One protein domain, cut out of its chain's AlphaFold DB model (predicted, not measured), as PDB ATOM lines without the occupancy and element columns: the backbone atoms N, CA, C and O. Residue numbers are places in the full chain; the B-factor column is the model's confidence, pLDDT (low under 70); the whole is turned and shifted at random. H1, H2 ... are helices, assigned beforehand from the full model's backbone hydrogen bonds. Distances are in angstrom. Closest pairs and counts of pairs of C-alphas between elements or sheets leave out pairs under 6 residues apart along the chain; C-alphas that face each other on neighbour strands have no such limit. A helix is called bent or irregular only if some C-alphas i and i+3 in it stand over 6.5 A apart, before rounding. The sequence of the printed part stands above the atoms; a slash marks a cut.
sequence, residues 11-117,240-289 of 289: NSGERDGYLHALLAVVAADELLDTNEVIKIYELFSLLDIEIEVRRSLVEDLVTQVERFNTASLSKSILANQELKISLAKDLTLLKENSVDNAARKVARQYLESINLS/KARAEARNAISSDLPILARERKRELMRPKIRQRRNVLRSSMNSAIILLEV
ATOM      1  N   ASN A  11     172.235 196.541 212.097       80.12
ATOM      2  CA  ASN A  11     172.565 197.954 212.203       80.12
ATOM      3  C   ASN A  11     173.672 198.315 211.190       80.12
ATOM      4  O   ASN A  11     174.363 197.442 210.655       80.12
ATOM      5  N   SER A  12     173.837 199.607 210.906       75.38
ATOM      6  CA  SER A  12     174.814 200.081 209.916       75.38
ATOM      7  C   SER A  12     176.238 199.609 210.222       75.38
ATOM      8  O   SER A  12     176.917 199.110 209.335       75.38
ATOM      9  N   GLY A  13     176.666 199.647 211.486       77.88
ATOM     10  CA  GLY A  13     178.013 199.227 211.881       77.88
ATOM     11  C   GLY A  13     178.274 197.719 211.769       77.88
ATOM     12  O   GLY A  13     179.407 197.305 211.523       77.88
ATOM     13  N   GLU A  14     177.261 196.873 211.964       82.62
ATOM     14  CA  GLU A  14     177.358 195.433 211.689       82.62
ATOM     15  C   GLU A  14     177.432 195.173 210.186       82.62
ATOM     16  O   GLU A  14     178.294 194.427 209.734       82.62
ATOM     17  N   ARG A  15     176.571 195.830 209.405       80.44
ATOM     18  CA  ARG A  15     176.532 195.697 207.947       80.44
ATOM     19  C   ARG A  15     177.855 196.095 207.303       80.44
ATOM     20  O   ARG A  15     178.417 195.319 206.533       80.44
ATOM     21  N   ASP A  16     178.369 197.263 207.673       79.94
ATOM     22  CA  ASP A  16     179.625 197.796 207.153       79.94
ATOM     23  C   ASP A  16     180.799 196.905 207.564       79.94
ATOM     24  O   ASP A  16     181.638 196.574 206.732       79.94
ATOM     25  N   GLY A  17     180.834 196.452 208.822       83.69
ATOM     26  CA  GLY A  17     181.880 195.554 209.315       83.69
ATOM     27  C   GLY A  17     181.889 194.194 208.613       83.69
ATOM     28  O   GLY A  17     182.956 193.702 208.248       83.69
ATOM     29  N   TYR A  18     180.708 193.607 208.388       84.50
ATOM     30  CA  TYR A  18     180.555 192.345 207.658       84.50
ATOM     31  C   TYR A  18     181.055 192.482 206.219       84.50
ATOM     32  O   TYR A  18     181.865 191.685 205.742       84.50
ATOM     33  N   LEU A  19     180.600 193.536 205.540       83.94
ATOM     34  CA  LEU A  19     180.934 193.809 204.152       83.94
ATOM     35  C   LEU A  19     182.426 194.104 203.976       83.94
ATOM     36  O   LEU A  19     183.061 193.537 203.089       83.94
ATOM     37  N   HIS A  20     183.005 194.931 204.848       85.69
ATOM     38  CA  HIS A  20     184.434 195.235 204.822       85.69
ATOM     39  C   HIS A  20     185.296 193.987 204.999       85.69
ATOM     40  O   HIS A  20     186.266 193.830 204.261       85.69
ATOM     41  N   ALA A  21     184.948 193.088 205.925       87.19
ATOM     42  CA  ALA A  21     185.718 191.868 206.155       87.19
ATOM     43  C   ALA A  21     185.755 190.965 204.912       87.19
ATOM     44  O   ALA A  21     186.810 190.437 204.561       87.19
ATOM     45  N   LEU A  22     184.627 190.821 204.213       86.25
ATOM     46  CA  LEU A  22     184.561 190.015 202.992       86.25
ATOM     47  C   LEU A  22     185.264 190.694 201.810       86.25
ATOM     48  O   LEU A  22     186.046 190.045 201.114       86.25
ATOM     49  N   LEU A  23     185.058 192.002 201.621       86.44
ATOM     50  CA  LEU A  23     185.749 192.774 200.583       86.44
ATOM     51  C   LEU A  23     187.265 192.780 200.788       86.44
ATOM     52  O   LEU A  23     188.004 192.721 199.816       86.44
ATOM     53  N   ALA A  24     187.737 192.795 202.032       87.38
ATOM     54  CA  ALA A  24     189.156 192.706 202.360       87.38
ATOM     55  C   ALA A  24     189.801 191.409 201.877       87.38
ATOM     56  O   ALA A  24     190.929 191.432 201.392       87.38
ATOM     57  N   VAL A  25     189.095 190.283 202.005       86.12
ATOM     58  CA  VAL A  25     189.592 188.988 201.534       86.12
ATOM     59  C   VAL A  25     189.598 188.938 200.012       86.12
ATOM     60  O   VAL A  25     190.613 188.568 199.431       86.12
ATOM     61  N   VAL A  26     188.496 189.347 199.378       82.50
ATOM     62  CA  VAL A  26     188.355 189.327 197.914       82.50
ATOM     63  C   VAL A  26     189.296 190.325 197.232       82.50
ATOM     64  O   VAL A  26     189.795 190.076 196.149       82.50
ATOM     65  N   ALA A  27     189.585 191.463 197.859       84.12
ATOM     66  CA  ALA A  27     190.488 192.453 197.282       84.12
ATOM     67  C   ALA A  27     191.975 192.122 197.507       84.12
ATOM     68  O   ALA A  27     192.838 192.796 196.945       84.12
ATOM     69  N   ALA A  28     192.296 191.121 198.335       84.38
ATOM     70  CA  ALA A  28     193.667 190.839 198.761       84.38
ATOM     71  C   ALA A  28     194.581 190.351 197.627       84.38
ATOM     72  O   ALA A  28     195.780 190.628 197.668       84.38
ATOM     73  N   ASP A  29     194.032 189.650 196.634       79.19
ATOM     74  CA  ASP A  29     194.769 189.183 195.451       79.19
ATOM     75  C   ASP A  29     194.810 190.221 194.315       79.19
ATOM     76  O   ASP A  29     195.424 190.007 193.267       79.19
ATOM     77  N   GLU A  30     194.193 191.383 194.550       77.31
ATOM     78  CA  GLU A  30     194.078 192.514 193.637       77.31
ATOM     79  C   GLU A  30     193.295 192.239 192.336       77.31
ATOM     80  O   GLU A  30     193.212 193.146 191.496       77.31
ATOM     81  N   LEU A  31     192.723 191.046 192.140       78.88
ATOM     82  CA  LEU A  31     192.097 190.613 190.889       78.88
ATOM     83  C   LEU A  31     190.778 189.878 191.142       78.88
ATOM     84  O   LEU A  31     190.749 188.666 191.270       78.88
ATOM     85  N   LEU A  32     189.669 190.612 191.057       80.69
ATOM     86  CA  LEU A  32     188.344 190.030 191.255       80.69
ATOM     87  C   LEU A  32     187.903 189.168 190.069       80.69
ATOM     88  O   LEU A  32     187.696 189.678 188.955       80.69
ATOM     89  N   ASP A  33     187.671 187.886 190.327       80.94
ATOM     90  CA  ASP A  33     187.097 186.969 189.347       80.94
ATOM     91  C   ASP A  33     185.564 187.106 189.232       80.94
ATOM     92  O   ASP A  33     184.886 187.774 190.017       80.94
ATOM     93  N   THR A  34     184.984 186.489 188.202       80.75
ATOM     94  CA  THR A  34     183.539 186.532 187.935       80.75
ATOM     95  C   THR A  34     182.691 186.034 189.109       80.75
ATOM     96  O   THR A  34     181.640 186.606 189.397       80.75
ATOM     97  N   ASN A  35     183.120 184.971 189.789       74.25
ATOM     98  CA  ASN A  35     182.371 184.393 190.900       74.25
ATOM     99  C   ASN A  35     182.414 185.315 192.118       74.25
ATOM    100  O   ASN A  35     181.401 185.479 192.795       74.25
ATOM    101  N   GLU A  36     183.561 185.924 192.396       78.12
ATOM    102  CA  GLU A  36     183.722 186.912 193.464       78.12
ATOM    103  C   GLU A  36     182.859 188.151 193.233       78.12
ATOM    104  O   GLU A  36     182.198 188.624 194.160       78.12
ATOM    105  N   VAL A  37     182.776 188.622 191.985       82.81
ATOM    106  CA  VAL A  37     181.872 189.713 191.604       82.81
ATOM    107  C   VAL A  37     180.413 189.347 191.867       82.81
ATOM    108  O   VAL A  37     179.706 190.129 192.501       82.81
ATOM    109  N   ILE A  38     179.954 188.170 191.425       76.56
ATOM    110  CA  ILE A  38     178.576 187.718 191.684       76.56
ATOM    111  C   ILE A  38     178.287 187.749 193.188       76.56
ATOM    112  O   ILE A  38     177.303 188.353 193.611       76.56
ATOM    113  N   LYS A  39     179.184 187.178 193.997       74.50
ATOM    114  CA  LYS A  39     179.022 187.062 195.452       74.50
ATOM    115  C   LYS A  39     178.957 188.415 196.149       74.50
ATOM    116  O   LYS A  39     178.094 188.628 196.996       74.50
ATOM    117  N   ILE A  40     179.846 189.339 195.788       80.38
ATOM    118  CA  ILE A  40     179.850 190.694 196.350       80.38
ATOM    119  C   ILE A  40     178.524 191.402 196.051       80.38
ATOM    120  O   ILE A  40     177.960 192.048 196.932       80.38
ATOM    121  N   TYR A  41     177.996 191.266 194.836       82.69
ATOM    122  CA  TYR A  41     176.743 191.920 194.462       82.69
ATOM    123  C   TYR A  41     175.494 191.240 195.033       82.69
ATOM    124  O   TYR A  41     174.523 191.928 195.361       82.69
ATOM    125  N   GLU A  42     175.514 189.921 195.218       74.12
ATOM    126  CA  GLU A  42     174.490 189.215 195.995       74.12
ATOM    127  C   GLU A  42     174.490 189.698 197.445       74.12
ATOM    128  O   GLU A  42     173.430 190.027 197.978       74.12
ATOM    129  N   LEU A  43     175.670 189.856 198.048       74.25
ATOM    130  CA  LEU A  43     175.812 190.411 199.389       74.25
ATOM    131  C   LEU A  43     175.313 191.860 199.463       74.25
ATOM    132  O   LEU A  43     174.564 192.191 200.377       74.25
ATOM    133  N   PHE A  44     175.658 192.715 198.494       79.69
ATOM    134  CA  PHE A  44     175.127 194.080 198.428       79.69
ATOM    135  C   PHE A  44     173.597 194.101 198.415       79.69
ATOM    136  O   PHE A  44     172.991 194.956 199.054       79.69
ATOM    137  N   SER A  45     172.976 193.152 197.718       74.56
ATOM    138  CA  SER A  45     171.520 193.074 197.603       74.56
ATOM    139  C   SER A  45     170.879 192.528 198.882       74.56
ATOM    140  O   SER A  45     169.928 193.110 199.401       74.56
ATOM    141  N   LEU A  46     171.451 191.470 199.467       66.94
ATOM    142  CA  LEU A  46     171.005 190.907 200.749       66.94
ATOM    143  C   LEU A  46     171.095 191.929 201.891       66.94
ATOM    144  O   LEU A  46     170.202 191.995 202.739       66.94
ATOM    145  N   LEU A  47     172.155 192.739 201.887       73.19
ATOM    146  CA  LEU A  47     172.413 193.776 202.882       73.19
ATOM    147  C   LEU A  47     171.739 195.120 202.576       73.19
ATOM    148  O   LEU A  47     171.842 196.037 203.389       73.19
ATOM    149  N   ASP A  48     171.029 195.239 201.451       74.62
ATOM    150  CA  ASP A  48     170.342 196.472 201.042       74.62
ATOM    151  C   ASP A  48     171.292 197.677 200.950       74.62
ATOM    152  O   ASP A  48     171.056 198.745 201.521       74.62
ATOM    153  N   ILE A  49     172.437 197.475 200.297       81.38
ATOM    154  CA  ILE A  49     173.455 198.511 200.127       81.38
ATOM    155  C   ILE A  49     173.006 199.491 199.047       81.38
ATOM    156  O   ILE A  49     172.834 199.130 197.876       81.38
ATOM    157  N   GLU A  50     172.873 200.754 199.450       85.62
ATOM    158  CA  GLU A  50     172.503 201.855 198.569       85.62
ATOM    159  C   GLU A  50     173.476 202.007 197.397       85.62
ATOM    160  O   GLU A  50     174.670 201.702 197.484       85.62
ATOM    161  N   ILE A  51     172.953 202.495 196.272       86.75
ATOM    162  CA  ILE A  51     173.696 202.580 195.017       86.75
ATOM    163  C   ILE A  51     174.932 203.476 195.138       86.75
ATOM    164  O   ILE A  51     175.989 203.107 194.642       86.75
ATOM    165  N   GLU A  52     174.864 204.601 195.842       87.88
ATOM    166  CA  GLU A  52     176.000 205.506 196.046       87.88
ATOM    167  C   GLU A  52     177.138 204.831 196.823       87.88
ATOM    168  O   GLU A  52     178.299 204.897 196.406       87.88
ATOM    169  N   VAL A  53     176.806 204.131 197.912       87.38
ATOM    170  CA  VAL A  53     177.775 203.399 198.745       87.38
ATOM    171  C   VAL A  53     178.401 202.265 197.945       87.38
ATOM    172  O   VAL A  53     179.624 202.150 197.868       87.38
ATOM    173  N   ARG A  54     177.568 201.469 197.272       89.94
ATOM    174  CA  ARG A  54     178.006 200.352 196.433       89.94
ATOM    175  C   ARG A  54     178.984 200.798 195.351       89.94
ATOM    176  O   ARG A  54     180.045 200.202 195.183       89.94
ATOM    177  N   ARG A  55     178.658 201.886 194.657       89.75
ATOM    178  CA  ARG A  55     179.499 202.473 193.608       89.75
ATOM    179  C   ARG A  55     180.834 202.968 194.145       89.75
ATOM    180  O   ARG A  55     181.856 202.745 193.498       89.75
ATOM    181  N   SER A  56     180.837 203.578 195.330       87.88
ATOM    182  CA  SER A  56     182.071 203.973 196.013       87.88
ATOM    183  C   SER A  56     182.944 202.761 196.345       87.88
ATOM    184  O   SER A  56     184.147 202.796 196.098       87.88
ATOM    185  N   LEU A  57     182.355 201.673 196.851       88.19
ATOM    186  CA  LEU A  57     183.086 200.441 197.167       88.19
ATOM    187  C   LEU A  57     183.684 199.799 195.910       88.19
ATOM    188  O   LEU A  57     184.848 199.409 195.910       88.19
ATOM    189  N   VAL A  58     182.919 199.742 194.816       88.12
ATOM    190  CA  VAL A  58     183.386 199.232 193.514       88.12
ATOM    191  C   VAL A  58     184.536 200.075 192.961       88.12
ATOM    192  O   VAL A  58     185.491 199.537 192.401       88.12
ATOM    193  N   GLU A  59     184.483 201.396 193.130       87.31
ATOM    194  CA  GLU A  59     185.580 202.281 192.743       87.31
ATOM    195  C   GLU A  59     186.824 202.077 193.623       87.31
ATOM    196  O   GLU A  59     187.946 202.030 193.103       87.31
ATOM    197  N   ASP A  60     186.646 201.895 194.931       87.25
ATOM    198  CA  ASP A  60     187.738 201.618 195.866       87.25
ATOM    199  C   ASP A  60     188.398 200.258 195.577       87.25
ATOM    200  O   ASP A  60     189.626 200.168 195.618       87.25
ATOM    201  N   LEU A  61     187.646 199.233 195.153       85.06
ATOM    202  CA  LEU A  61     188.200 197.937 194.709       85.06
ATOM    203  C   LEU A  61     189.144 198.067 193.502       85.06
ATOM    204  O   LEU A  61     189.983 197.205 193.255       85.06
ATOM    205  N   VAL A  62     189.037 199.156 192.741       83.88
ATOM    206  CA  VAL A  62     189.911 199.433 191.595       83.88
ATOM    207  C   VAL A  62     191.045 200.380 191.971       83.88
ATOM    208  O   VAL A  62     192.185 200.197 191.535       83.88
ATOM    209  N   THR A  63     190.736 201.419 192.744       83.56
ATOM    210  CA  THR A  63     191.623 202.573 192.938       83.56
ATOM    211  C   THR A  63     192.356 202.577 194.274       83.56
ATOM    212  O   THR A  63     193.429 203.175 194.352       83.56
ATOM    213  N   GLN A  64     191.797 201.930 195.300       82.38
ATOM    214  CA  GLN A  64     192.213 202.047 196.701       82.38
ATOM    215  C   GLN A  64     192.030 200.726 197.461       82.38
ATOM    216  O   GLN A  64     191.525 200.702 198.580       82.38
ATOM    217  N   VAL A  65     192.467 199.617 196.857       77.00
ATOM    218  CA  VAL A  65     192.375 198.263 197.435       77.00
ATOM    219  C   VAL A  65     192.957 198.191 198.849       77.00
ATOM    220  O   VAL A  65     192.429 197.473 199.697       77.00
ATOM    221  N   GLU A  66     193.994 198.982 199.149       76.62
ATOM    222  CA  GLU A  66     194.602 198.986 200.482       76.62
ATOM    223  C   GLU A  66     193.630 199.443 201.586       76.62
ATOM    224  O   GLU A  66     193.819 199.068 202.741       76.62
ATOM    225  N   ARG A  67     192.563 200.191 201.254       75.00
ATOM    226  CA  ARG A  67     191.526 200.609 202.218       75.00
ATOM    227  C   ARG A  67     190.766 199.445 202.829       75.00
ATOM    228  O   ARG A  67     190.249 199.588 203.932       75.00
ATOM    229  N   PHE A  68     190.683 198.316 202.132       75.19
ATOM    230  CA  PHE A  68     190.012 197.134 202.661       75.19
ATOM    231  C   PHE A  68     190.922 196.317 203.579       75.19
ATOM    232  O   PHE A  68     190.435 195.498 204.348       75.19
ATOM    233  N   ASN A  69     192.234 196.564 203.585       67.31
ATOM    234  CA  ASN A  69     193.183 195.840 204.429       67.31
ATOM    235  C   ASN A  69     193.212 196.384 205.873       67.31
ATOM    236  O   ASN A  69     194.261 196.727 206.422       67.31
ATOM    237  N   THR A  70     192.040 196.514 206.493       61.06
ATOM    238  CA  THR A  70     191.903 196.888 207.902       61.06
ATOM    239  C   THR A  70     191.973 195.628 208.751       61.06
ATOM    240  O   THR A  70     191.037 194.841 208.775       61.06
ATOM    241  N   ALA A  71     193.076 195.427 209.467       58.03
ATOM    242  CA  ALA A  71     193.378 194.196 210.207       58.03
ATOM    243  C   ALA A  71     192.464 193.884 211.422       58.03
ATOM    244  O   ALA A  71     192.854 193.106 212.290       58.03
ATOM    245  N   SER A  72     191.278 194.491 211.544       71.38
ATOM    246  CA  SER A  72     190.404 194.310 212.708       71.38
ATOM    247  C   SER A  72     188.922 194.277 212.347       71.38
ATOM    248  O   SER A  72     188.423 195.207 211.712       71.38
ATOM    249  N   LEU A  73     188.206 193.260 212.837       81.44
ATOM    250  CA  LEU A  73     186.742 193.222 212.803       81.44
ATOM    251  C   LEU A  73     186.135 194.311 213.684       81.44
ATOM    252  O   LEU A  73     186.684 194.680 214.727       81.44
ATOM    253  N   SER A  74     184.955 194.790 213.291       82.19
ATOM    254  CA  SER A  74     184.197 195.711 214.127       82.19
ATOM    255  C   SER A  74     183.769 195.027 215.430       82.19
ATOM    256  O   SER A  74     183.405 193.849 215.474       82.19
ATOM    257  N   LYS A  75     183.779 195.790 216.529       85.00
ATOM    258  CA  LYS A  75     183.342 195.292 217.843       85.00
ATOM    259  C   LYS A  75     181.881 194.830 217.836       85.00
ATOM    260  O   LYS A  75     181.538 193.928 218.591       85.00
ATOM    261  N   SER A  76     181.042 195.432 216.990       83.50
ATOM    262  CA  SER A  76     179.635 195.054 216.830       83.50
ATOM    263  C   SER A  76     179.484 193.638 216.277       83.50
ATOM    264  O   SER A  76     178.700 192.866 216.818       83.50
ATOM    265  N   ILE A  77     180.298 193.259 215.284       85.56
ATOM    266  CA  ILE A  77     180.341 191.884 214.772       85.56
ATOM    267  C   ILE A  77     180.772 190.918 215.874       85.56
ATOM    268  O   ILE A  77     180.104 189.916 216.104       85.56
ATOM    269  N   LEU A  78     181.848 191.233 216.602       86.62
ATOM    270  CA  LEU A  78     182.377 190.347 217.645       86.62
ATOM    271  C   LEU A  78     181.412 190.148 218.830       86.62
ATOM    272  O   LEU A  78     181.439 189.100 219.484       86.62
ATOM    273  N   ALA A  79     180.550 191.131 219.096       86.44
ATOM    274  CA  ALA A  79     179.524 191.058 220.133       86.44
ATOM    275  C   ALA A  79     178.319 190.179 219.739       86.44
ATOM    276  O   ALA A  79     177.603 189.706 220.621       86.44
ATOM    277  N   ASN A  80     178.104 189.927 218.445       85.75
ATOM    278  CA  ASN A  80     176.951 189.191 217.935       85.75
ATOM    279  C   ASN A  80     177.340 187.754 217.537       85.75
ATOM    280  O   ASN A  80     178.042 187.523 216.554       85.75
ATOM    281  N   GLN A  81     176.882 186.763 218.309       82.88
ATOM    282  CA  GLN A  81     177.260 185.359 218.110       82.88
ATOM    283  C   GLN A  81     176.802 184.797 216.757       82.88
ATOM    284  O   GLN A  81     177.551 184.047 216.130       82.88
ATOM    285  N   GLU A  82     175.610 185.168 216.286       78.38
ATOM    286  CA  GLU A  82     175.094 184.696 214.998       78.38
ATOM    287  C   GLU A  82     175.910 185.270 213.837       78.38
ATOM    288  O   GLU A  82     176.282 184.535 212.923       78.38
ATOM    289  N   LEU A  83     176.282 186.554 213.911       81.94
ATOM    290  CA  LEU A  83     177.111 187.195 212.886       81.94
ATOM    291  C   LEU A  83     178.544 186.690 212.887       81.94
ATOM    292  O   LEU A  83     179.103 186.503 211.811       81.94
ATOM    293  N   LYS A  84     179.129 186.412 214.058       87.81
ATOM    294  CA  LYS A  84     180.440 185.756 214.141       87.81
ATOM    295  C   LYS A  84     180.444 184.417 213.420       87.81
ATOM    296  O   LYS A  84     181.362 184.145 212.656       87.81
ATOM    297  N   ILE A  85     179.430 183.588 213.663       85.38
ATOM    298  CA  ILE A  85     179.322 182.256 213.059       85.38
ATOM    299  C   ILE A  85     179.071 182.364 211.552       85.38
ATOM    300  O   ILE A  85     179.747 181.681 210.784       85.38
ATOM    301  N   SER A  86     178.161 183.250 211.133       82.31
ATOM    302  CA  SER A  86     177.893 183.524 209.716       82.31
ATOM    303  C   SER A  86     179.165 183.984 208.999       82.31
ATOM    304  O   SER A  86     179.576 183.382 208.009       82.31
ATOM    305  N   LEU A  87     179.848 184.991 209.550       85.69
ATOM    306  CA  LEU A  87     181.068 185.542 208.968       85.69
ATOM    307  C   LEU A  87     182.196 184.510 208.947       85.69
ATOM    308  O   LEU A  87     182.920 184.408 207.964       85.69
ATOM    309  N   ALA A  88     182.347 183.712 210.005       89.88
ATOM    310  CA  ALA A  88     183.357 182.663 210.055       89.88
ATOM    311  C   ALA A  88     183.128 181.579 208.998       89.88
ATOM    312  O   ALA A  88     184.104 181.093 208.416       89.88
ATOM    313  N   LYS A  89     181.868 181.215 208.717       85.56
ATOM    314  CA  LYS A  89     181.552 180.324 207.595       85.56
ATOM    315  C   LYS A  89     182.025 180.950 206.288       85.56
ATOM    316  O   LYS A  89     182.836 180.344 205.595       85.56
ATOM    317  N   ASP A  90     181.595 182.176 206.006       82.38
ATOM    318  CA  ASP A  90     181.873 182.866 204.743       82.38
ATOM    319  C   ASP A  90     183.378 183.104 204.521       82.38
ATOM    320  O   ASP A  90     183.895 182.903 203.422       82.38
ATOM    321  N   LEU A  91     184.120 183.443 205.579       87.50
ATOM    322  CA  LEU A  91     185.578 183.591 205.545       87.50
ATOM    323  C   LEU A  91     186.307 182.255 205.359       87.50
ATOM    324  O   LEU A  91     187.294 182.189 204.625       87.50
ATOM    325  N   THR A  92     185.851 181.184 206.017       87.69
ATOM    326  CA  THR A  92     186.422 179.833 205.839       87.69
ATOM    327  C   THR A  92     186.269 179.382 204.398       87.69
ATOM    328  O   THR A  92     187.202 178.874 203.781       87.69
ATOM    329  N   LEU A  93     185.099 179.659 203.857       79.56
ATOM    330  CA  LEU A  93     184.681 179.321 202.525       79.56
ATOM    331  C   LEU A  93     185.470 180.111 201.454       79.56
ATOM    332  O   LEU A  93     185.991 179.514 200.510       79.56
ATOM    333  N   LEU A  94     185.668 181.419 201.645       80.00
ATOM    334  CA  LEU A  94     186.594 182.244 200.854       80.00
ATOM    335  C   LEU A  94     188.029 181.702 200.885       80.00
ATOM    336  O   LEU A  94     188.665 181.529 199.845       80.00
ATOM    337  N   LYS A  95     188.533 181.400 202.084       85.31
ATOM    338  CA  LYS A  95     189.891 180.886 202.303       85.31
ATOM    339  C   LYS A  95     190.131 179.564 201.572       85.31
ATOM    340  O   LYS A  95     191.196 179.380 200.992       85.31
ATOM    341  N   GLU A  96     189.179 178.636 201.628       80.25
ATOM    342  CA  GLU A  96     189.311 177.307 201.015       80.25
ATOM    343  C   GLU A  96     189.299 177.353 199.485       80.25
ATOM    344  O   GLU A  96     189.999 176.566 198.848       80.25
ATOM    345  N   ASN A  97     188.551 178.287 198.894       71.56
ATOM    346  CA  ASN A  97     188.425 178.399 197.439       71.56
ATOM    347  C   ASN A  97     189.431 179.356 196.804       71.56
ATOM    348  O   ASN A  97     189.675 179.266 195.603       71.56
ATOM    349  N   SER A  98     190.030 180.253 197.587       74.06
ATOM    350  CA  SER A  98     191.081 181.112 197.067       74.06
ATOM    351  C   SER A  98     192.312 180.279 196.710       74.06
ATOM    352  O   SER A  98     192.796 179.473 197.512       74.06
ATOM    353  N   VAL A  99     192.823 180.470 195.494       72.00
ATOM    354  CA  VAL A  99     194.108 179.913 195.039       72.00
ATOM    355  C   VAL A  99     195.273 180.784 195.529       72.00
ATOM    356  O   VAL A  99     196.398 180.300 195.660       72.00
ATOM    357  N   ASP A 100     194.991 182.044 195.864       79.62
ATOM    358  CA  ASP A 100     195.967 183.040 196.275       79.62
ATOM    359  C   ASP A 100     196.305 182.976 197.778       79.62
ATOM    360  O   ASP A 100     195.472 182.731 198.657       79.62
ATOM    361  N   ASN A 101     197.579 183.211 198.096       83.06
ATOM    362  CA  ASN A 101     198.067 183.152 199.471       83.06
ATOM    363  C   ASN A 101     197.755 184.423 200.275       83.06
ATOM    364  O   ASN A 101     197.661 184.335 201.504       83.06
ATOM    365  N   ALA A 102     197.601 185.586 199.634       85.31
ATOM    366  CA  ALA A 102     197.259 186.835 200.310       85.31
ATOM    367  C   ALA A 102     195.804 186.811 200.794       85.31
ATOM    368  O   ALA A 102     195.569 187.032 201.984       85.31
ATOM    369  N   ALA A 103     194.855 186.418 199.944       84.75
ATOM    370  CA  ALA A 103     193.453 186.238 200.335       84.75
ATOM    371  C   ALA A 103     193.292 185.213 201.471       84.75
ATOM    372  O   ALA A 103     192.654 185.498 202.490       84.75
ATOM    373  N   ARG A 104     193.972 184.059 201.389       87.50
ATOM    374  CA  ARG A 104     194.008 183.074 202.491       87.50
ATOM    375  C   ARG A 104     194.556 183.649 203.793       87.50
ATOM    376  O   ARG A 104     194.065 183.302 204.868       87.50
ATOM    377  N   LYS A 105     195.593 184.485 203.712       89.06
ATOM    378  CA  LYS A 105     196.210 185.121 204.880       89.06
ATOM    379  C   LYS A 105     195.247 186.108 205.535       89.06
ATOM    380  O   LYS A 105     195.068 186.024 206.746       89.06
ATOM    381  N   VAL A 106     194.611 186.981 204.755       88.94
ATOM    382  CA  VAL A 106     193.630 187.956 205.263       88.94
ATOM    383  C   VAL A 106     192.437 187.237 205.896       88.94
ATOM    384  O   VAL A 106     192.061 187.537 207.027       88.94
ATOM    385  N   ALA A 107     191.900 186.207 205.235       89.81
ATOM    386  CA  ALA A 107     190.809 185.410 205.792       89.81
ATOM    387  C   ALA A 107     191.200 184.735 207.117       89.81
ATOM    388  O   ALA A 107     190.411 184.719 208.061       89.81
ATOM    389  N   ARG A 108     192.431 184.211 207.219       90.12
ATOM    390  CA  ARG A 108     192.943 183.618 208.461       90.12
ATOM    391  C   ARG A 108     193.029 184.642 209.593       90.12
ATOM    392  O   ARG A 108     192.586 184.330 210.690       90.12
ATOM    393  N   GLN A 109     193.524 185.848 209.321       90.19
ATOM    394  CA  GLN A 109     193.603 186.918 210.323       90.19
ATOM    395  C   GLN A 109     192.221 187.272 210.882       90.19
ATOM    396  O   GLN A 109     192.051 187.408 212.093       90.19
ATOM    397  N   TYR A 110     191.208 187.355 210.016       91.19
ATOM    398  CA  TYR A 110     189.843 187.582 210.473       91.19
ATOM    399  C   TYR A 110     189.292 186.402 211.277       91.19
ATOM    400  O   TYR A 110     188.733 186.625 212.349       91.19
ATOM    401  N   LEU A 111     189.496 185.159 210.834       91.75
ATOM    402  CA  LEU A 111     189.071 183.966 211.582       91.75
ATOM    403  C   LEU A 111     189.718 183.888 212.975       91.75
ATOM    404  O   LEU A 111     189.029 183.589 213.948       91.75
ATOM    405  N   GLU A 112     191.007 184.218 213.085       90.44
ATOM    406  CA  GLU A 112     191.721 184.317 214.365       90.44
ATOM    407  C   GLU A 112     191.093 185.387 215.271       90.44
ATOM    408  O   GLU A 112     190.907 185.154 216.464       90.44
ATOM    409  N   SER A 113     190.680 186.529 214.709       89.88
ATOM    410  CA  SER A 113     190.019 187.597 215.474       89.88
ATOM    411  C   SER A 113     188.597 187.255 215.944       89.88
ATOM    412  O   SER A 113     188.161 187.773 216.971       89.88
ATOM    413  N   ILE A 114     187.879 186.370 215.236       91.00
ATOM    414  CA  ILE A 114     186.564 185.860 215.672       91.00
ATOM    415  C   ILE A 114     186.724 184.942 216.893       91.00
ATOM    416  O   ILE A 114     185.824 184.893 217.736       91.00
ATOM    417  N   ASN A 115     187.876 184.269 217.008       88.81
ATOM    418  CA  ASN A 115     188.256 183.416 218.133       88.81
ATOM    419  C   ASN A 115     187.212 182.321 218.438       88.81
ATOM    420  O   ASN A 115     186.677 182.232 219.544       88.81
ATOM    421  N   LEU A 116     186.885 181.512 217.425       90.50
ATOM    422  CA  LEU A 116     186.031 180.333 217.594       90.50
ATOM    423  C   LEU A 116     186.795 179.185 218.253       90.50
ATOM    424  O   LEU A 116     187.998 179.025 218.041       90.50
ATOM    425  N   SER A 117     186.081 178.340 219.000       92.75
ATOM    426  CA  SER A 117     186.673 177.099 219.502       92.75
ATOM    427  C   SER A 117     186.997 176.138 218.352       92.75
ATOM    428  O   SER A 117     186.457 176.245 217.239       92.75
ATOM    429  N   LYS A 240     165.133 187.713 194.753       59.00
ATOM    430  CA  LYS A 240     165.135 189.163 194.736       59.00
ATOM    431  C   LYS A 240     166.567 189.671 194.828       59.00
ATOM    432  O   LYS A 240     166.956 190.425 193.953       59.00
ATOM    433  N   ALA A 241     167.376 189.145 195.745       60.78
ATOM    434  CA  ALA A 241     168.777 189.520 195.889       60.78
ATOM    435  C   ALA A 241     169.617 189.214 194.641       60.78
ATOM    436  O   ALA A 241     170.470 190.010 194.283       60.78
ATOM    437  N   ARG A 242     169.379 188.103 193.938       63.03
ATOM    438  CA  ARG A 242     170.142 187.739 192.732       63.03
ATOM    439  C   ARG A 242     169.714 188.550 191.504       63.03
ATOM    440  O   ARG A 242     170.556 188.989 190.721       63.03
ATOM    441  N   ALA A 243     168.414 188.814 191.360       66.12
ATOM    442  CA  ALA A 243     167.899 189.734 190.346       66.12
ATOM    443  C   ALA A 243     168.363 191.179 190.610       66.12
ATOM    444  O   ALA A 243     168.792 191.878 189.690       66.12
ATOM    445  N   GLU A 244     168.337 191.613 191.870       74.69
ATOM    446  CA  GLU A 244     168.879 192.894 192.326       74.69
ATOM    447  C   GLU A 244     170.388 192.965 192.110       74.69
ATOM    448  O   GLU A 244     170.851 193.978 191.598       74.69
ATOM    449  N   ALA A 245     171.135 191.888 192.366       76.00
ATOM    450  CA  ALA A 245     172.570 191.809 192.118       76.00
ATOM    451  C   ALA A 245     172.874 192.014 190.638       76.00
ATOM    452  O   ALA A 245     173.700 192.852 190.289       76.00
ATOM    453  N   ARG A 246     172.157 191.326 189.743       80.94
ATOM    454  CA  ARG A 246     172.299 191.523 188.296       80.94
ATOM    455  C   ARG A 246     172.008 192.969 187.888       80.94
ATOM    456  O   ARG A 246     172.783 193.568 187.135       80.94
ATOM    457  N   ASN A 247     170.893 193.521 188.360       84.25
ATOM    458  CA  ASN A 247     170.499 194.897 188.058       84.25
ATOM    459  C   ASN A 247     171.538 195.890 188.589       84.25
ATOM    460  O   ASN A 247     171.914 196.825 187.886       84.25
ATOM    461  N   ALA A 248     172.060 195.644 189.790       85.88
ATOM    462  CA  ALA A 248     173.110 196.424 190.418       85.88
ATOM    463  C   ALA A 248     174.409 196.366 189.602       85.88
ATOM    464  O   ALA A 248     174.913 197.426 189.231       85.88
ATOM    465  N   ILE A 249     174.881 195.172 189.214       86.69
ATOM    466  CA  ILE A 249     176.052 194.989 188.336       86.69
ATOM    467  C   ILE A 249     175.858 195.780 187.042       86.69
ATOM    468  O   ILE A 249     176.726 196.558 186.650       86.69
ATOM    469  N   SER A 250     174.696 195.641 186.402       87.56
ATOM    470  CA  SER A 250     174.381 196.338 185.148       87.56
ATOM    471  C   SER A 250     174.363 197.862 185.326       87.56
ATOM    472  O   SER A 250     174.828 198.595 184.455       87.56
ATOM    473  N   SER A 251     173.872 198.346 186.471       89.44
ATOM    474  CA  SER A 251     173.803 199.773 186.800       89.44
ATOM    475  C   SER A 251     175.156 200.395 187.163       89.44
ATOM    476  O   SER A 251     175.331 201.609 187.014       89.44
ATOM    477  N   ASP A 252     176.106 199.583 187.627       90.25
ATOM    478  CA  ASP A 252     177.411 200.033 188.117       90.25
ATOM    479  C   ASP A 252     178.526 199.822 187.093       90.25
ATOM    480  O   ASP A 252     179.505 200.571 187.083       90.25
ATOM    481  N   LEU A 253     178.350 198.889 186.152       87.56
ATOM    482  CA  LEU A 253     179.267 198.647 185.038       87.56
ATOM    483  C   LEU A 253     179.698 199.937 184.300       87.56
ATOM    484  O   LEU A 253     180.891 200.070 183.997       87.56
ATOM    485  N   PRO A 254     178.816 200.932 184.045       88.81
ATOM    486  CA  PRO A 254     179.217 202.182 183.399       88.81
ATOM    487  C   PRO A 254     180.276 202.988 184.163       88.81
ATOM    488  O   PRO A 254     180.993 203.778 183.549       88.81
ATOM    489  N   ILE A 255     180.422 202.808 185.478       85.25
ATOM    490  CA  ILE A 255     181.442 203.511 186.281       85.25
ATOM    491  C   ILE A 255     182.835 203.058 185.879       85.25
ATOM    492  O   ILE A 255     183.734 203.883 185.733       85.25
ATOM    493  N   LEU A 256     182.991 201.765 185.608       81.69
ATOM    494  CA  LEU A 256     184.246 201.195 185.129       81.69
ATOM    495  C   LEU A 256     184.527 201.544 183.664       81.69
ATOM    496  O   LEU A 256     185.661 201.418 183.213       81.69
ATOM    497  N   ALA A 257     183.520 202.002 182.915       73.62
ATOM    498  CA  ALA A 257     183.701 202.518 181.560       73.62
ATOM    499  C   ALA A 257     184.170 203.985 181.536       73.62
ATOM    500  O   ALA A 257     184.714 204.431 180.526       73.62
ATOM    501  N   ARG A 258     183.993 204.742 182.630       71.06
ATOM    502  CA  ARG A 258     184.468 206.130 182.729       71.06
ATOM    503  C   ARG A 258     185.985 206.148 182.895       71.06
ATOM    504  O   ARG A 258     186.527 206.076 183.996       71.06
ATOM    505  N   GLU A 259     186.691 206.262 181.780       60.84
ATOM    506  CA  GLU A 259     188.142 206.397 181.773       60.84
ATOM    507  C   GLU A 259     188.579 207.761 182.324       60.84
ATOM    508  O   GLU A 259     188.548 208.782 181.635       60.84
ATOM    509  N   ARG A 260     189.041 207.805 183.579       69.56
ATOM    510  CA  ARG A 260     189.726 209.002 184.081       69.56
ATOM    511  C   ARG A 260     191.165 209.015 183.579       69.56
ATOM    512  O   ARG A 260     191.975 208.152 183.919       69.56
ATOM    513  N   LYS A 261     191.508 210.054 182.817       59.31
ATOM    514  CA  LYS A 261     192.823 210.265 182.177       59.31
ATOM    515  C   LYS A 261     194.021 210.109 183.132       59.31
ATOM    516  O   LYS A 261     195.074 209.645 182.720       59.31
ATOM    517  N   ARG A 262     193.855 210.456 184.416       61.41
ATOM    518  CA  ARG A 262     194.890 210.321 185.462       61.41
ATOM    519  C   ARG A 262     195.096 208.880 185.948       61.41
ATOM    520  O   ARG A 262     196.206 208.522 186.322       61.41
ATOM    521  N   GLU A 263     194.056 208.053 185.924       63.53
ATOM    522  CA  GLU A 263     194.105 206.646 186.354       63.53
ATOM    523  C   GLU A 263     194.630 205.735 185.237       63.53
ATOM    524  O   GLU A 263     195.328 204.765 185.515       63.53
ATOM    525  N   LEU A 264     194.396 206.104 183.970       59.19
ATOM    526  CA  LEU A 264     194.983 205.451 182.790       59.19
ATOM    527  C   LEU A 264     196.522 205.496 182.767       59.19
ATOM    528  O   LEU A 264     197.147 204.641 182.143       59.19
ATOM    529  N   MET A 265     197.126 206.458 183.470       63.66
ATOM    530  CA  MET A 265     198.581 206.585 183.621       63.66
ATOM    531  C   MET A 265     199.164 205.625 184.670       63.66
ATOM    532  O   MET A 265     200.380 205.562 184.827       63.66
ATOM    533  N   ARG A 266     198.323 204.874 185.400       82.75
ATOM    534  CA  ARG A 266     198.737 203.860 186.381       82.75
ATOM    535  C   ARG A 266     198.405 202.464 185.835       82.75
ATOM    536  O   ARG A 266     197.250 202.041 185.934       82.75
ATOM    537  N   PRO A 267     199.387 201.716 185.293       82.81
ATOM    538  CA  PRO A 267     199.146 200.431 184.629       82.81
ATOM    539  C   PRO A 267     198.371 199.422 185.483       82.81
ATOM    540  O   PRO A 267     197.454 198.778 184.979       82.81
ATOM    541  N   LYS A 268     198.668 199.354 186.789       83.81
ATOM    542  CA  LYS A 268     197.966 198.473 187.734       83.81
ATOM    543  C   LYS A 268     196.473 198.798 187.852       83.81
ATOM    544  O   LYS A 268     195.648 197.904 187.723       83.81
ATOM    545  N   ILE A 269     196.109 200.073 188.024       85.06
ATOM    546  CA  ILE A 269     194.697 200.492 188.142       85.06
ATOM    547  C   ILE A 269     193.940 200.181 186.847       85.06
ATOM    548  O   ILE A 269     192.815 199.683 186.882       85.06
ATOM    549  N   ARG A 270     194.574 200.422 185.692       84.69
ATOM    550  CA  ARG A 270     194.003 200.081 184.385       84.69
ATOM    551  C   ARG A 270     193.758 198.575 184.242       84.69
ATOM    552  O   ARG A 270     192.693 198.185 183.773       84.69
ATOM    553  N   GLN A 271     194.712 197.741 184.652       86.25
ATOM    554  CA  GLN A 271     194.563 196.286 184.625       86.25
ATOM    555  C   GLN A 271     193.408 195.824 185.520       86.25
ATOM    556  O   GLN A 271     192.516 195.136 185.028       86.25
ATOM    557  N   ARG A 272     193.373 196.260 186.788       86.56
ATOM    558  CA  ARG A 272     192.303 195.905 187.739       86.56
ATOM    559  C   ARG A 272     190.925 196.289 187.216       86.56
ATOM    560  O   ARG A 272     190.006 195.481 187.242       86.56
ATOM    561  N   ARG A 273     190.793 197.496 186.657       88.38
ATOM    562  CA  ARG A 273     189.550 197.957 186.024       88.38
ATOM    563  C   ARG A 273     189.102 197.045 184.891       88.38
ATOM    564  O   ARG A 273     187.924 196.716 184.813       88.38
ATOM    565  N   ASN A 274     190.020 196.676 184.000       88.38
ATOM    566  CA  ASN A 274     189.697 195.833 182.853       88.38
ATOM    567  C   ASN A 274     189.266 194.432 183.291       88.38
ATOM    568  O   ASN A 274     188.283 193.919 182.763       88.38
ATOM    569  N   VAL A 275     189.965 193.852 184.271       88.94
ATOM    570  CA  VAL A 275     189.615 192.549 184.849       88.94
ATOM    571  C   VAL A 275     188.243 192.626 185.510       88.94
ATOM    572  O   VAL A 275     187.350 191.898 185.096       88.94
ATOM    573  N   LEU A 276     188.019 193.583 186.416       89.31
ATOM    574  CA  LEU A 276     186.734 193.742 187.095       89.31
ATOM    575  C   LEU A 276     185.581 193.975 186.108       89.31
ATOM    576  O   LEU A 276     184.521 193.372 186.237       89.31
ATOM    577  N   ARG A 277     185.791 194.803 185.079       90.38
ATOM    578  CA  ARG A 277     184.799 195.024 184.019       90.38
ATOM    579  C   ARG A 277     184.494 193.736 183.251       90.38
ATOM    580  O   ARG A 277     183.331 193.479 182.948       90.38
ATOM    581  N   SER A 278     185.515 192.946 182.920       89.62
ATOM    582  CA  SER A 278     185.337 191.646 182.264       89.62
ATOM    583  C   SER A 278     184.543 190.689 183.154       89.62
ATOM    584  O   SER A 278     183.546 190.133 182.702       89.62
ATOM    585  N   SER A 279     184.927 190.573 184.426       88.56
ATOM    586  CA  SER A 279     184.253 189.752 185.434       88.56
ATOM    587  C   SER A 279     182.791 190.167 185.622       88.56
ATOM    588  O   SER A 279     181.914 189.311 185.646       88.56
ATOM    589  N   MET A 280     182.484 191.470 185.654       90.19
ATOM    590  CA  MET A 280     181.105 191.978 185.723       90.19
ATOM    591  C   MET A 280     180.274 191.623 184.483       90.19
ATOM    592  O   MET A 280     179.114 191.245 184.620       90.19
ATOM    593  N   ASN A 281     180.846 191.694 183.279       88.56
ATOM    594  CA  ASN A 281     180.142 191.265 182.065       88.56
ATOM    595  C   ASN A 281     179.837 189.762 182.091       88.56
ATOM    596  O   ASN A 281     178.710 189.356 181.812       88.56
ATOM    597  N   SER A 282     180.820 188.937 182.458       83.12
ATOM    598  CA  SER A 282     180.621 187.494 182.613       83.12
ATOM    599  C   SER A 282     179.606 187.174 183.713       83.12
ATOM    600  O   SER A 282     178.801 186.261 183.549       83.12
ATOM    601  N   ALA A 283     179.591 187.951 184.799       81.19
ATOM    602  CA  ALA A 283     178.644 187.793 185.896       81.19
ATOM    603  C   ALA A 283     177.203 188.028 185.435       81.19
ATOM    604  O   ALA A 283     176.329 187.238 185.773       81.19
ATOM    605  N   ILE A 284     176.949 189.055 184.613       81.25
ATOM    606  CA  ILE A 284     175.613 189.305 184.044       81.25
ATOM    607  C   ILE A 284     175.111 188.081 183.266       81.25
ATOM    608  O   ILE A 284     173.963 187.687 183.454       81.25
ATOM    609  N   ILE A 285     175.971 187.459 182.450       75.12
ATOM    610  CA  ILE A 285     175.630 186.267 181.653       75.12
ATOM    611  C   ILE A 285     175.348 185.062 182.560       75.12
ATOM    612  O   ILE A 285     174.374 184.344 182.367       75.12
ATOM    613  N   LEU A 286     176.173 184.833 183.584       65.69
ATOM    614  CA  LEU A 286     175.972 183.712 184.512       65.69
ATOM    615  C   LEU A 286     174.754 183.890 185.429       65.69
ATOM    616  O   LEU A 286     174.253 182.909 185.971       65.69
ATOM    617  N   LEU A 287     174.289 185.126 185.616       64.12
ATOM    618  CA  LEU A 287     173.065 185.449 186.349       64.12
ATOM    619  C   LEU A 287     171.801 185.404 185.464       64.12
ATOM    620  O   LEU A 287     170.701 185.577 185.989       64.12
ATOM    621  N   GLU A 288     171.933 185.200 184.147       57.75
ATOM    622  CA  GLU A 288     170.806 184.986 183.219       57.75
ATOM    623  C   GLU A 288     170.288 183.542 183.194       57.75
ATOM    624  O   GLU A 288     169.134 183.330 182.815       57.75
ATOM    625  N   VAL A 289     171.124 182.579 183.590       43.38
ATOM    626  CA  VAL A 289     170.838 181.133 183.621       43.38
ATOM    627  C   VAL A 289     170.256 180.729 184.975       43.38
ATOM    628  O   VAL A 289     169.260 179.969 184.989       43.38
TER     629      VAL A 289
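Overview. This is residues 11 to 117 and 240 to 289 of the 289 residues of an uncharacterized protein of Synechococcus sp. A15-44 (UniProt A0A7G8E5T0). Two groups of helices sit side by side: H1, H6 and H7 form a three-helix bundle with short H5 at one end, and the hairpin of H8 and H9 crosses H2 and H3. The printed part has 157 residues with nine named helices, H1 to H9 in chain order, and no named strand: all helix. It is compact, with a radius of gyration of the C-alphas of 15.3 A and spans of 48 by 34 by 27 A.

Along the chain. Find C-alpha 12 at (174.814, 200.081, 209.916); from there H1 runs 21.0 A to residue 26. Then read H2, residues 34 to 46, H3, residues 51 to 63, H4, residues 65 to 68, and H5, residues 75 to 79. H6, residues 81 to 97, spans 24.5 A, and H7, residues 101 to 114, 20.1 A. H8, residues 240 to 257, spans 26.4 A, has a kink of 28 degrees near residue 251 and is only just irregular: C-alphas 251 and 254 are 6.8 A apart. H9, residues 267 to 286, spans 28.6 A and ends at (175.972, 183.712, 184.512).

Arrangement. Start at the hub, H1, which touches H2, H4, H5, H6 and H7. In the bundle, helices side by side, H6 touches H1 with residues 87 to 94 alone, closest at C-alphas Tyr 18 and Leu 87, 6.9 A. The hairpin H6 and H7 is closest at C-alphas Lys 95 and Arg 104, 4.7 A. H2 touches H8 at a steep tilt of 61 degrees, closest at C-alphas Tyr 41 and Ala 245, 4.8 A. H3 touches H9, closest at C-alphas Val 62 and Arg 272, 5.7 A. Every O i to N i+4 pair is within hydrogen-bond range in H1, H2, H5, H6, H7 and H9, with 8 of 9 in H3 and 11 of 14 in H8; H4 is too short for one.

Size, cuts and confidence. The farthest C-alphas, Ser 117 and Lys 261, are 50.3 A apart. Residues 118 to 239 are not printed, leaving 35.0 A between C-alphas 117 and 240. Of the links printed whole, none is long. Look for pLDDT under 70 at residues 46, 69 to 71, 240 to 243, 259 to 265 and 286 to 289.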